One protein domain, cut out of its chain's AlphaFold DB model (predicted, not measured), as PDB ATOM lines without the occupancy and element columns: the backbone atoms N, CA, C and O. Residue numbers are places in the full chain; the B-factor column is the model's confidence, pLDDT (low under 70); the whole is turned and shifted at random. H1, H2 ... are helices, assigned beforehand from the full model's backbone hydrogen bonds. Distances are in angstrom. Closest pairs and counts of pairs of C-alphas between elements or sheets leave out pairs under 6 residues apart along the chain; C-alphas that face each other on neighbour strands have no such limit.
ATOM      1  N   LEU A  71     227.789 211.505 151.962       86.94
ATOM      2  CA  LEU A  71     227.400 212.435 153.028       86.94
ATOM      3  C   LEU A  71     226.471 213.543 152.513       86.94
ATOM      4  O   LEU A  71     225.498 213.875 153.187       86.94
ATOM      5  N   THR A  72     226.732 214.089 151.321       88.50
ATOM      6  CA  THR A  72     225.857 215.095 150.700       88.50
ATOM      7  C   THR A  72     224.476 214.524 150.392       88.50
ATOM      8  O   THR A  72     223.476 215.169 150.697       88.50
ATOM      9  N   ILE A  73     224.405 213.306 149.848       89.69
ATOM     10  CA  ILE A  73     223.133 212.636 149.534       89.69
ATOM     11  C   ILE A  73     222.331 212.378 150.813       89.69
ATOM     12  O   ILE A  73     221.166 212.758 150.887       89.69
ATOM     13  N   ILE A  74     222.957 211.794 151.840       89.12
ATOM     14  CA  ILE A  74     222.300 211.510 153.126       89.12
ATOM     15  C   ILE A  74     221.807 212.809 153.772       89.12
ATOM     16  O   ILE A  74     220.661 212.884 154.215       89.12
ATOM     17  N   SER A  75     222.640 213.854 153.780       87.19
ATOM     18  CA  SER A  75     222.255 215.167 154.304       87.19
ATOM     19  C   SER A  75     221.096 215.784 153.520       87.19
ATOM     20  O   SER A  75     220.229 216.410 154.127       87.19
ATOM     21  N   GLY A  76     221.075 215.633 152.193       90.12
ATOM     22  CA  GLY A  76     220.001 216.130 151.335       90.12
ATOM     23  C   GLY A  76     218.679 215.404 151.584       90.12
ATOM     24  O   GLY A  76     217.656 216.053 151.790       90.12
ATOM     25  N   LEU A  77     218.710 214.069 151.648       92.06
ATOM     26  CA  LEU A  77     217.540 213.243 151.961       92.06
ATOM     27  C   LEU A  77     216.978 213.558 153.352       92.06
ATOM     28  O   LEU A  77     215.766 213.703 153.506       92.06
ATOM     29  N   TRP A  78     217.846 213.728 154.354       89.50
ATOM     30  CA  TRP A  78     217.409 214.120 155.694       89.50
ATOM     31  C   TRP A  78     216.807 215.526 155.717       89.50
ATOM     32  O   TRP A  78     215.757 215.736 156.317       89.50
ATOM     33  N   GLY A  79     217.433 216.487 155.029       89.06
ATOM     34  CA  GLY A  79     216.900 217.843 154.896       89.06
ATOM     35  C   GLY A  79     215.509 217.857 154.260       89.06
ATOM     36  O   GLY A  79     214.615 218.536 154.761       89.06
ATOM     37  N   PHE A  80     215.298 217.048 153.216       91.94
ATOM     38  CA  PHE A  80     213.986 216.865 152.596       91.94
ATOM     39  C   PHE A  80     212.970 216.247 153.562       91.94
ATOM     40  O   PHE A  80     211.838 216.719 153.641       91.94
ATOM     41  N   PHE A  81     213.370 215.237 154.340       88.25
ATOM     42  CA  PHE A  81     212.504 214.616 155.343       88.25
ATOM     43  C   PHE A  81     212.067 215.611 156.425       88.25
ATOM     44  O   PHE A  81     210.878 215.719 156.714       88.25
ATOM     45  N   VAL A  82     213.006 216.389 156.972       86.94
ATOM     46  CA  VAL A  82     212.715 217.432 157.971       86.94
ATOM     47  C   VAL A  82     211.812 218.519 157.389       86.94
ATOM     48  O   VAL A  82     210.872 218.949 158.053       86.94
ATOM     49  N   PHE A  83     212.062 218.948 156.151       87.69
ATOM     50  CA  PHE A  83     211.232 219.945 155.478       87.69
ATOM     51  C   PHE A  83     209.808 219.437 155.225       87.69
ATOM     52  O   PHE A  83     208.844 220.135 155.534       87.69
ATOM     53  N   SER A  84     209.670 218.208 154.722       86.69
ATOM     54  CA  SER A  84     208.376 217.551 154.521       86.69
ATOM     55  C   SER A  84     207.614 217.430 155.840       86.69
ATOM     56  O   SER A  84     206.461 217.839 155.927       86.69
ATOM     57  N   TRP A  85     208.289 216.980 156.903       83.00
ATOM     58  CA  TRP A  85     207.722 216.912 158.249       83.00
ATOM     59  C   TRP A  85     207.233 218.274 158.752       83.00
ATOM     60  O   TRP A  85     206.151 218.371 159.322       83.00
ATOM     61  N   TRP A  86     208.012 219.333 158.532       83.81
ATOM     62  CA  TRP A  86     207.648 220.691 158.939       83.81
ATOM     63  C   TRP A  86     206.449 221.252 158.158       83.81
ATOM     64  O   TRP A  86     205.676 222.033 158.710       83.81
ATOM     65  N   MET A  87     206.270 220.825 156.905       87.00
ATOM     66  CA  MET A  87     205.129 221.180 156.054       87.00
ATOM     67  C   MET A  87     203.850 220.389 156.367       87.00
ATOM     68  O   MET A  87     202.767 220.806 155.956       87.00
ATOM     69  N   LEU A  88     203.936 219.255 157.075       81.81
ATOM     70  CA  LEU A  88     202.748 218.478 157.423       81.81
ATOM     71  C   LEU A  88     201.843 219.272 158.383       81.81
ATOM     72  O   LEU A  88     202.323 219.885 159.343       81.81
ATOM     73  N   PRO A  89     200.513 219.251 158.168       74.88
ATOM     74  CA  PRO A  89     199.582 219.896 159.079       74.88
ATOM     75  C   PRO A  89     199.722 219.280 160.471       74.88
ATOM     76  O   PRO A  89     199.806 218.059 160.619       74.88
ATOM     77  N   LYS A  90     199.729 220.133 161.506       69.31
ATOM     78  CA  LYS A  90     199.808 219.673 162.897       69.31
ATOM     79  C   LYS A  90     198.708 218.631 163.130       69.31
ATOM     80  O   LYS A  90     197.549 218.925 162.816       69.31
ATOM     81  N   PRO A  91     199.032 217.442 163.669       64.56
ATOM     82  CA  PRO A  91     198.020 216.431 163.926       64.56
ATOM     83  C   PRO A  91     196.944 217.044 164.823       64.56
ATOM     84  O   PRO A  91     197.248 217.610 165.879       64.56
ATOM     85  N   ASP A  98     185.754 207.122 174.087       73.38
ATOM     86  CA  ASP A  98     185.869 205.961 174.987       73.38
ATOM     87  C   ASP A  98     185.743 204.608 174.258       73.38
ATOM     88  O   ASP A  98     186.430 203.647 174.605       73.38
ATOM     89  N   GLU A  99     185.006 204.558 173.146       69.44
ATOM     90  CA  GLU A  99     184.965 203.396 172.246       69.44
ATOM     91  C   GLU A  99     186.296 203.127 171.517       69.44
ATOM     92  O   GLU A  99     186.680 201.974 171.302       69.44
ATOM     93  N   GLU A 100     187.029 204.174 171.128       68.88
ATOM     94  CA  GLU A 100     188.350 204.048 170.495       68.88
ATOM     95  C   GLU A 100     189.400 203.600 171.525       68.88
ATOM     96  O   GLU A 100     190.289 202.810 171.197       68.88
ATOM     97  N   LYS A 101     189.268 204.032 172.788       70.88
ATOM     98  CA  LYS A 101     190.107 203.553 173.899       70.88
ATOM     99  C   LYS A 101     189.876 202.069 174.181       70.88
ATOM    100  O   LYS A 101     190.855 201.341 174.334       70.88
ATOM    101  N   ALA A 102     188.620 201.615 174.190       72.62
ATOM    102  CA  ALA A 102     188.273 200.207 174.386       72.62
ATOM    103  C   ALA A 102     188.834 199.317 173.262       72.62
ATOM    104  O   ALA A 102     189.501 198.318 173.531       72.62
ATOM    105  N   LYS A 103     188.687 199.738 171.997       74.19
ATOM    106  CA  LYS A 103     189.259 199.029 170.835       74.19
ATOM    107  C   LYS A 103     190.791 198.994 170.853       74.19
ATOM    108  O   LYS A 103     191.396 198.008 170.434       74.19
ATOM    109  N   MET A 104     191.442 200.054 171.337       67.50
ATOM    110  CA  MET A 104     192.899 200.072 171.503       67.50
ATOM    111  C   MET A 104     193.380 199.206 172.671       67.50
ATOM    112  O   MET A 104     194.462 198.630 172.568       67.50
ATOM    113  N   ALA A 105     192.604 199.092 173.751       70.56
ATOM    114  CA  ALA A 105     192.903 198.194 174.864       70.56
ATOM    115  C   ALA A 105     192.802 196.721 174.434       70.56
ATOM    116  O   ALA A 105     193.752 195.969 174.626       70.56
ATOM    117  N   GLU A 106     191.735 196.345 173.725       76.12
ATOM    118  CA  GLU A 106     191.569 194.983 173.199       76.12
ATOM    119  C   GLU A 106     192.688 194.612 172.207       76.12
ATOM    120  O   GLU A 106     193.258 193.519 172.246       76.12
ATOM    121  N   LYS A 107     193.073 195.551 171.331       71.50
ATOM    122  CA  LYS A 107     194.175 195.346 170.380       71.50
ATOM    123  C   LYS A 107     195.540 195.251 171.069       71.50
ATOM    124  O   LYS A 107     196.420 194.559 170.565       71.50
ATOM    125  N   TYR A 108     195.720 195.929 172.202       70.06
ATOM    126  CA  TYR A 108     196.932 195.850 173.017       70.06
ATOM    127  C   TYR A 108     197.058 194.474 173.683       70.06
ATOM    128  O   TYR A 108     198.112 193.842 173.573       70.06
ATOM    129  N   GLU A 109     195.974 193.971 174.277       74.62
ATOM    130  CA  GLU A 109     195.927 192.647 174.914       74.62
ATOM    131  C   GLU A 109     196.194 191.504 173.928       74.62
ATOM    132  O   GLU A 109     196.883 190.546 174.270       74.62
ATOM    133  N   ARG A 110     195.738 191.628 172.675       76.31
ATOM    134  CA  ARG A 110     195.983 190.624 171.623       76.31
ATOM    135  C   ARG A 110     197.328 190.764 170.896       76.31
ATOM    136  O   ARG A 110     197.611 189.976 169.995       76.31
ATOM    137  N   SER A 111     198.139 191.774 171.211       75.62
ATOM    138  CA  SER A 111     199.375 192.065 170.469       75.62
ATOM    139  C   SER A 111     200.621 191.420 171.081       75.62
ATOM    140  O   SER A 111     200.682 191.143 172.274       75.62
ATOM    141  N   THR A 112     201.642 191.178 170.254       78.12
ATOM    142  CA  THR A 112     202.928 190.625 170.705       78.12
ATOM    143  C   THR A 112     203.666 191.610 171.627       78.12
ATOM    144  O   THR A 112     203.499 192.823 171.484       78.12
ATOM    145  N   PRO A 113     204.545 191.144 172.535       74.00
ATOM    146  CA  PRO A 113     205.224 192.004 173.516       74.00
ATOM    147  C   PRO A 113     206.043 193.152 172.891       74.00
ATOM    148  O   PRO A 113     206.159 194.229 173.473       74.00
ATOM    149  N   ILE A 114     206.554 192.979 171.666       68.38
ATOM    150  CA  ILE A 114     207.237 194.041 170.902       68.38
ATOM    151  C   ILE A 114     206.254 195.151 170.499       68.38
ATOM    152  O   ILE A 114     206.566 196.336 170.608       68.38
ATOM    153  N   VAL A 115     205.047 194.775 170.070       69.25
ATOM    154  CA  VAL A 115     203.984 195.714 169.693       69.25
ATOM    155  C   VAL A 115     203.403 196.395 170.932       69.25
ATOM    156  O   VAL A 115     203.180 197.601 170.898       69.25
ATOM    157  N   GLN A 116     203.255 195.678 172.049       67.19
ATOM    158  CA  GLN A 116     202.872 196.260 173.340       67.19
ATOM    159  C   GLN A 116     203.900 197.287 173.824       67.19
ATOM    160  O   GLN A 116     203.534 198.394 174.216       67.19
ATOM    161  N   THR A 117     205.195 196.982 173.719       67.00
ATOM    162  CA  THR A 117     206.264 197.936 174.053       67.00
ATOM    163  C   THR A 117     206.205 199.162 173.137       67.00
ATOM    164  O   THR A 117     206.229 200.292 173.620       67.00
ATOM    165  N   GLY A 118     206.028 198.964 171.825       64.25
ATOM    166  CA  GLY A 118     205.873 200.049 170.852       64.25
ATOM    167  C   GLY A 118     204.643 200.930 171.101       64.25
ATOM    168  O   GLY A 118     204.743 202.152 171.025       64.25
ATOM    169  N   LEU A 119     203.503 200.334 171.459       64.00
ATOM    170  CA  LEU A 119     202.261 201.039 171.805       64.00
ATOM    171  C   LEU A 119     202.352 201.756 173.156       64.00
ATOM    172  O   LEU A 119     201.784 202.834 173.312       64.00
ATOM    173  N   THR A 120     203.080 201.191 174.120       63.06
ATOM    174  CA  THR A 120     203.340 201.817 175.425       63.06
ATOM    175  C   THR A 120     204.224 203.041 175.242       63.06
ATOM    176  O   THR A 120     203.861 204.131 175.680       63.06
ATOM    177  N   VAL A 121     205.325 202.904 174.498       58.53
ATOM    178  CA  VAL A 121     206.178 204.033 174.111       58.53
ATOM    179  C   VAL A 121     205.356 205.068 173.344       58.53
ATOM    180  O   VAL A 121     205.391 206.234 173.708       58.53
ATOM    181  N   ALA A 122     204.530 204.667 172.374       58.41
ATOM    182  CA  ALA A 122     203.659 205.586 171.636       58.41
ATOM    183  C   ALA A 122     202.613 206.302 172.519       58.41
ATOM    184  O   ALA A 122     202.303 207.458 172.250       58.41
ATOM    185  N   LYS A 123     202.093 205.664 173.581       55.75
ATOM    186  CA  LYS A 123     201.183 206.291 174.564       55.75
ATOM    187  C   LYS A 123     201.885 207.332 175.442       55.75
ATOM    188  O   LYS A 123     201.287 208.362 175.740       55.75
ATOM    189  N   TYR A 124     203.132 207.084 175.847       55.50
ATOM    190  CA  TYR A 124     203.938 208.043 176.621       55.50
ATOM    191  C   TYR A 124     204.577 209.130 175.740       55.50
ATOM    192  O   TYR A 124     204.890 210.226 176.210       55.50
ATOM    193  N   VAL A 125     204.733 208.861 174.444       53.66
ATOM    194  CA  VAL A 125     205.170 209.815 173.423       53.66
ATOM    195  C   VAL A 125     203.969 210.692 173.064       53.66
ATOM    196  O   VAL A 125     203.261 210.482 172.086       53.66
ATOM    197  N   SER A 126     203.729 211.707 173.895       55.22
ATOM    198  CA  SER A 126     202.801 212.800 173.581       55.22
ATOM    199  C   SER A 126     203.095 213.398 172.187       55.22
ATOM    200  O   SER A 126     204.205 213.243 171.671       55.22
ATOM    201  N   PRO A 127     202.179 214.171 171.575       60.56
ATOM    202  CA  PRO A 127     202.444 214.884 170.317       60.56
ATOM    203  C   PRO A 127     203.738 215.724 170.327       60.56
ATOM    204  O   PRO A 127     204.319 215.979 169.277       60.56
ATOM    205  N   ASN A 128     204.235 216.111 171.510       60.53
ATOM    206  CA  ASN A 128     205.510 216.810 171.680       60.53
ATOM    207  C   ASN A 128     206.734 215.885 171.580       60.53
ATOM    208  O   ASN A 128     207.815 216.335 171.213       60.53
ATOM    209  N   ALA A 129     206.602 214.596 171.878       67.00
ATOM    210  CA  ALA A 129     207.715 213.658 171.867       67.00
ATOM    211  C   ALA A 129     208.179 213.299 170.445       67.00
ATOM    212  O   ALA A 129     209.367 213.068 170.253       67.00
ATOM    213  N   GLN A 130     207.308 213.373 169.430       70.19
ATOM    214  CA  GLN A 130     207.739 213.328 168.024       70.19
ATOM    215  C   GLN A 130     208.642 214.521 167.674       70.19
ATOM    216  O   GLN A 130     209.684 214.331 167.055       70.19
ATOM    217  N   PHE A 131     208.304 215.735 168.129       73.12
ATOM    218  CA  PHE A 131     209.160 216.914 167.952       73.12
ATOM    219  C   PHE A 131     210.484 216.796 168.715       73.12
ATOM    220  O   PHE A 131     211.521 217.179 168.182       73.12
ATOM    221  N   ILE A 132     210.473 216.240 169.929       76.44
ATOM    222  CA  ILE A 132     211.691 216.027 170.729       76.44
ATOM    223  C   ILE A 132     212.592 214.965 170.080       76.44
ATOM    224  O   ILE A 132     213.793 215.188 169.926       76.44
ATOM    225  N   LEU A 133     212.029 213.836 169.639       79.19
ATOM    226  CA  LEU A 133     212.766 212.784 168.934       79.19
ATOM    227  C   LEU A 133     213.347 213.315 167.621       79.19
ATOM    228  O   LEU A 133     214.557 213.258 167.417       79.19
ATOM    229  N   MET A 134     212.520 213.917 166.768       79.06
ATOM    230  CA  MET A 134     212.970 214.460 165.484       79.06
ATOM    231  C   MET A 134     213.971 215.605 165.651       79.06
ATOM    232  O   MET A 134     214.963 215.680 164.920       79.06
ATOM    233  N   GLY A 135     213.743 216.476 166.633       83.12
ATOM    234  CA  GLY A 135     214.650 217.560 166.988       83.12
ATOM    235  C   GLY A 135     216.008 217.042 167.456       83.12
ATOM    236  O   GLY A 135     217.030 217.482 166.935       83.12
ATOM    237  N   SER A 136     216.043 216.066 168.367       84.12
ATOM    238  CA  SER A 136     217.299 215.496 168.877       84.12
ATOM    239  C   SER A 136     218.120 214.807 167.781       84.12
ATOM    240  O   SER A 136     219.314 215.082 167.658       84.12
ATOM    241  N   VAL A 137     217.491 214.000 166.918       86.81
ATOM    242  CA  VAL A 137     218.174 213.354 165.781       86.81
ATOM    243  C   VAL A 137     218.717 214.399 164.806       86.81
ATOM    244  O   VAL A 137     219.856 214.293 164.353       86.81
ATOM    245  N   THR A 138     217.945 215.451 164.526       87.38
ATOM    246  CA  THR A 138     218.385 216.533 163.636       87.38
ATOM    247  C   THR A 138     219.572 217.296 164.218       87.38
ATOM    248  O   THR A 138     220.522 217.580 163.491       87.38
ATOM    249  N   VAL A 139     219.566 217.587 165.524       89.81
ATOM    250  CA  VAL A 139     220.697 218.232 166.212       89.81
ATOM    251  C   VAL A 139     221.944 217.347 166.171       89.81
ATOM    252  O   VAL A 139     223.028 217.849 165.874       89.81
ATOM    253  N   LEU A 140     221.808 216.038 166.407       89.12
ATOM    254  CA  LEU A 140     222.923 215.091 166.317       89.12
ATOM    255  C   LEU A 140     223.511 215.039 164.902       89.12
ATOM    256  O   LEU A 140     224.728 215.141 164.739       89.12
ATOM    257  N   LEU A 141     222.661 214.940 163.876       88.12
ATOM    258  CA  LEU A 141     223.105 214.900 162.483       88.12
ATOM    259  C   LEU A 141     223.766 216.220 162.064       88.12
ATOM    260  O   LEU A 141     224.831 216.214 161.448       88.12
ATOM    261  N   ALA A 142     223.177 217.358 162.438       87.56
ATOM    262  CA  ALA A 142     223.754 218.675 162.187       87.56
ATOM    263  C   ALA A 142     225.114 218.828 162.884       87.56
ATOM    264  O   ALA A 142     226.073 219.297 162.269       87.56
ATOM    265  N   GLY A 143     225.231 218.369 164.133       88.50
ATOM    266  CA  GLY A 143     226.493 218.324 164.868       88.50
ATOM    267  C   GLY A 143     227.548 217.467 164.166       88.50
ATOM    268  O   GLY A 143     228.684 217.914 163.993       88.50
ATOM    269  N   ALA A 144     227.170 216.282 163.680       86.94
ATOM    270  CA  ALA A 144     228.052 215.406 162.914       86.94
ATOM    271  C   ALA A 144     228.518 216.053 161.598       86.94
ATOM    272  O   ALA A 144     229.701 215.986 161.269       86.94
ATOM    273  N   LEU A 145     227.631 216.748 160.877       87.19
ATOM    274  CA  LEU A 145     227.979 217.493 159.659       87.19
ATOM    275  C   LEU A 145     228.927 218.661 159.949       87.19
ATOM    276  O   LEU A 145     229.895 218.879 159.218       87.19
ATOM    277  N   VAL A 146     228.687 219.407 161.029       88.12
ATOM    278  CA  VAL A 146     229.592 220.477 161.475       88.12
ATOM    279  C   VAL A 146     230.962 219.904 161.839       88.12
ATOM    280  O   VAL A 146     231.977 220.474 161.432       88.12
ATOM    281  N   ALA A 147     231.013 218.768 162.537       86.38
ATOM    282  CA  ALA A 147     232.258 218.083 162.868       86.38
ATOM    283  C   ALA A 147     232.990 217.570 161.614       86.38
ATOM    284  O   ALA A 147     234.191 217.797 161.475       86.38
ATOM    285  N   ALA A 148     232.274 216.965 160.661       86.44
ATOM    286  CA  ALA A 148     232.834 216.510 159.388       86.44
ATOM    287  C   ALA A 148     233.427 217.678 158.583       86.44
ATOM    288  O   ALA A 148     234.551 217.595 158.090       86.44
TER     289      ALA A 148
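This is residues 71 to 91 and 98 to 148 of the 273 residues of an uncharacterized protein of Cryptococcus depauperatus CBS 7841 (UniProt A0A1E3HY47). The longest helix, H4, and H1 make one end, a hairpin of H2 and H3 the other. Residues 98 to 103 stick out. The all-helix printed part, 72 residues with four named helices, is only just extended, close to loose, with radius of gyration of the C-alphas 16.9 A and spans 48 by 28 by 19 A.

H4, residues 127 to 148, runs 32.3 A to C-alpha 148, (232.834, 216.510, 159.388). H1, residues 71 to 87, runs 24.1 A from C-alpha 71, (227.400, 212.435, 153.028). H2 and H3 are residues 98 to 109 and 113 to 124.

H4 and H1 are near each other. H2 and H3 touch, closest at the C-alphas of Tyr 108 and Gln 116, 6.0 A, and run opposite ways at a shallow tilt of 34 degrees, only just short of steep. H1, H2 and H3 have every O i to N i+4 pair within hydrogen-bond range, H4 17 of 18.

Residues 92 to 97 are cut out; C-alphas 91 and 98 are 19.5 A apart. Confidence is low at residues 114 to 129, among others.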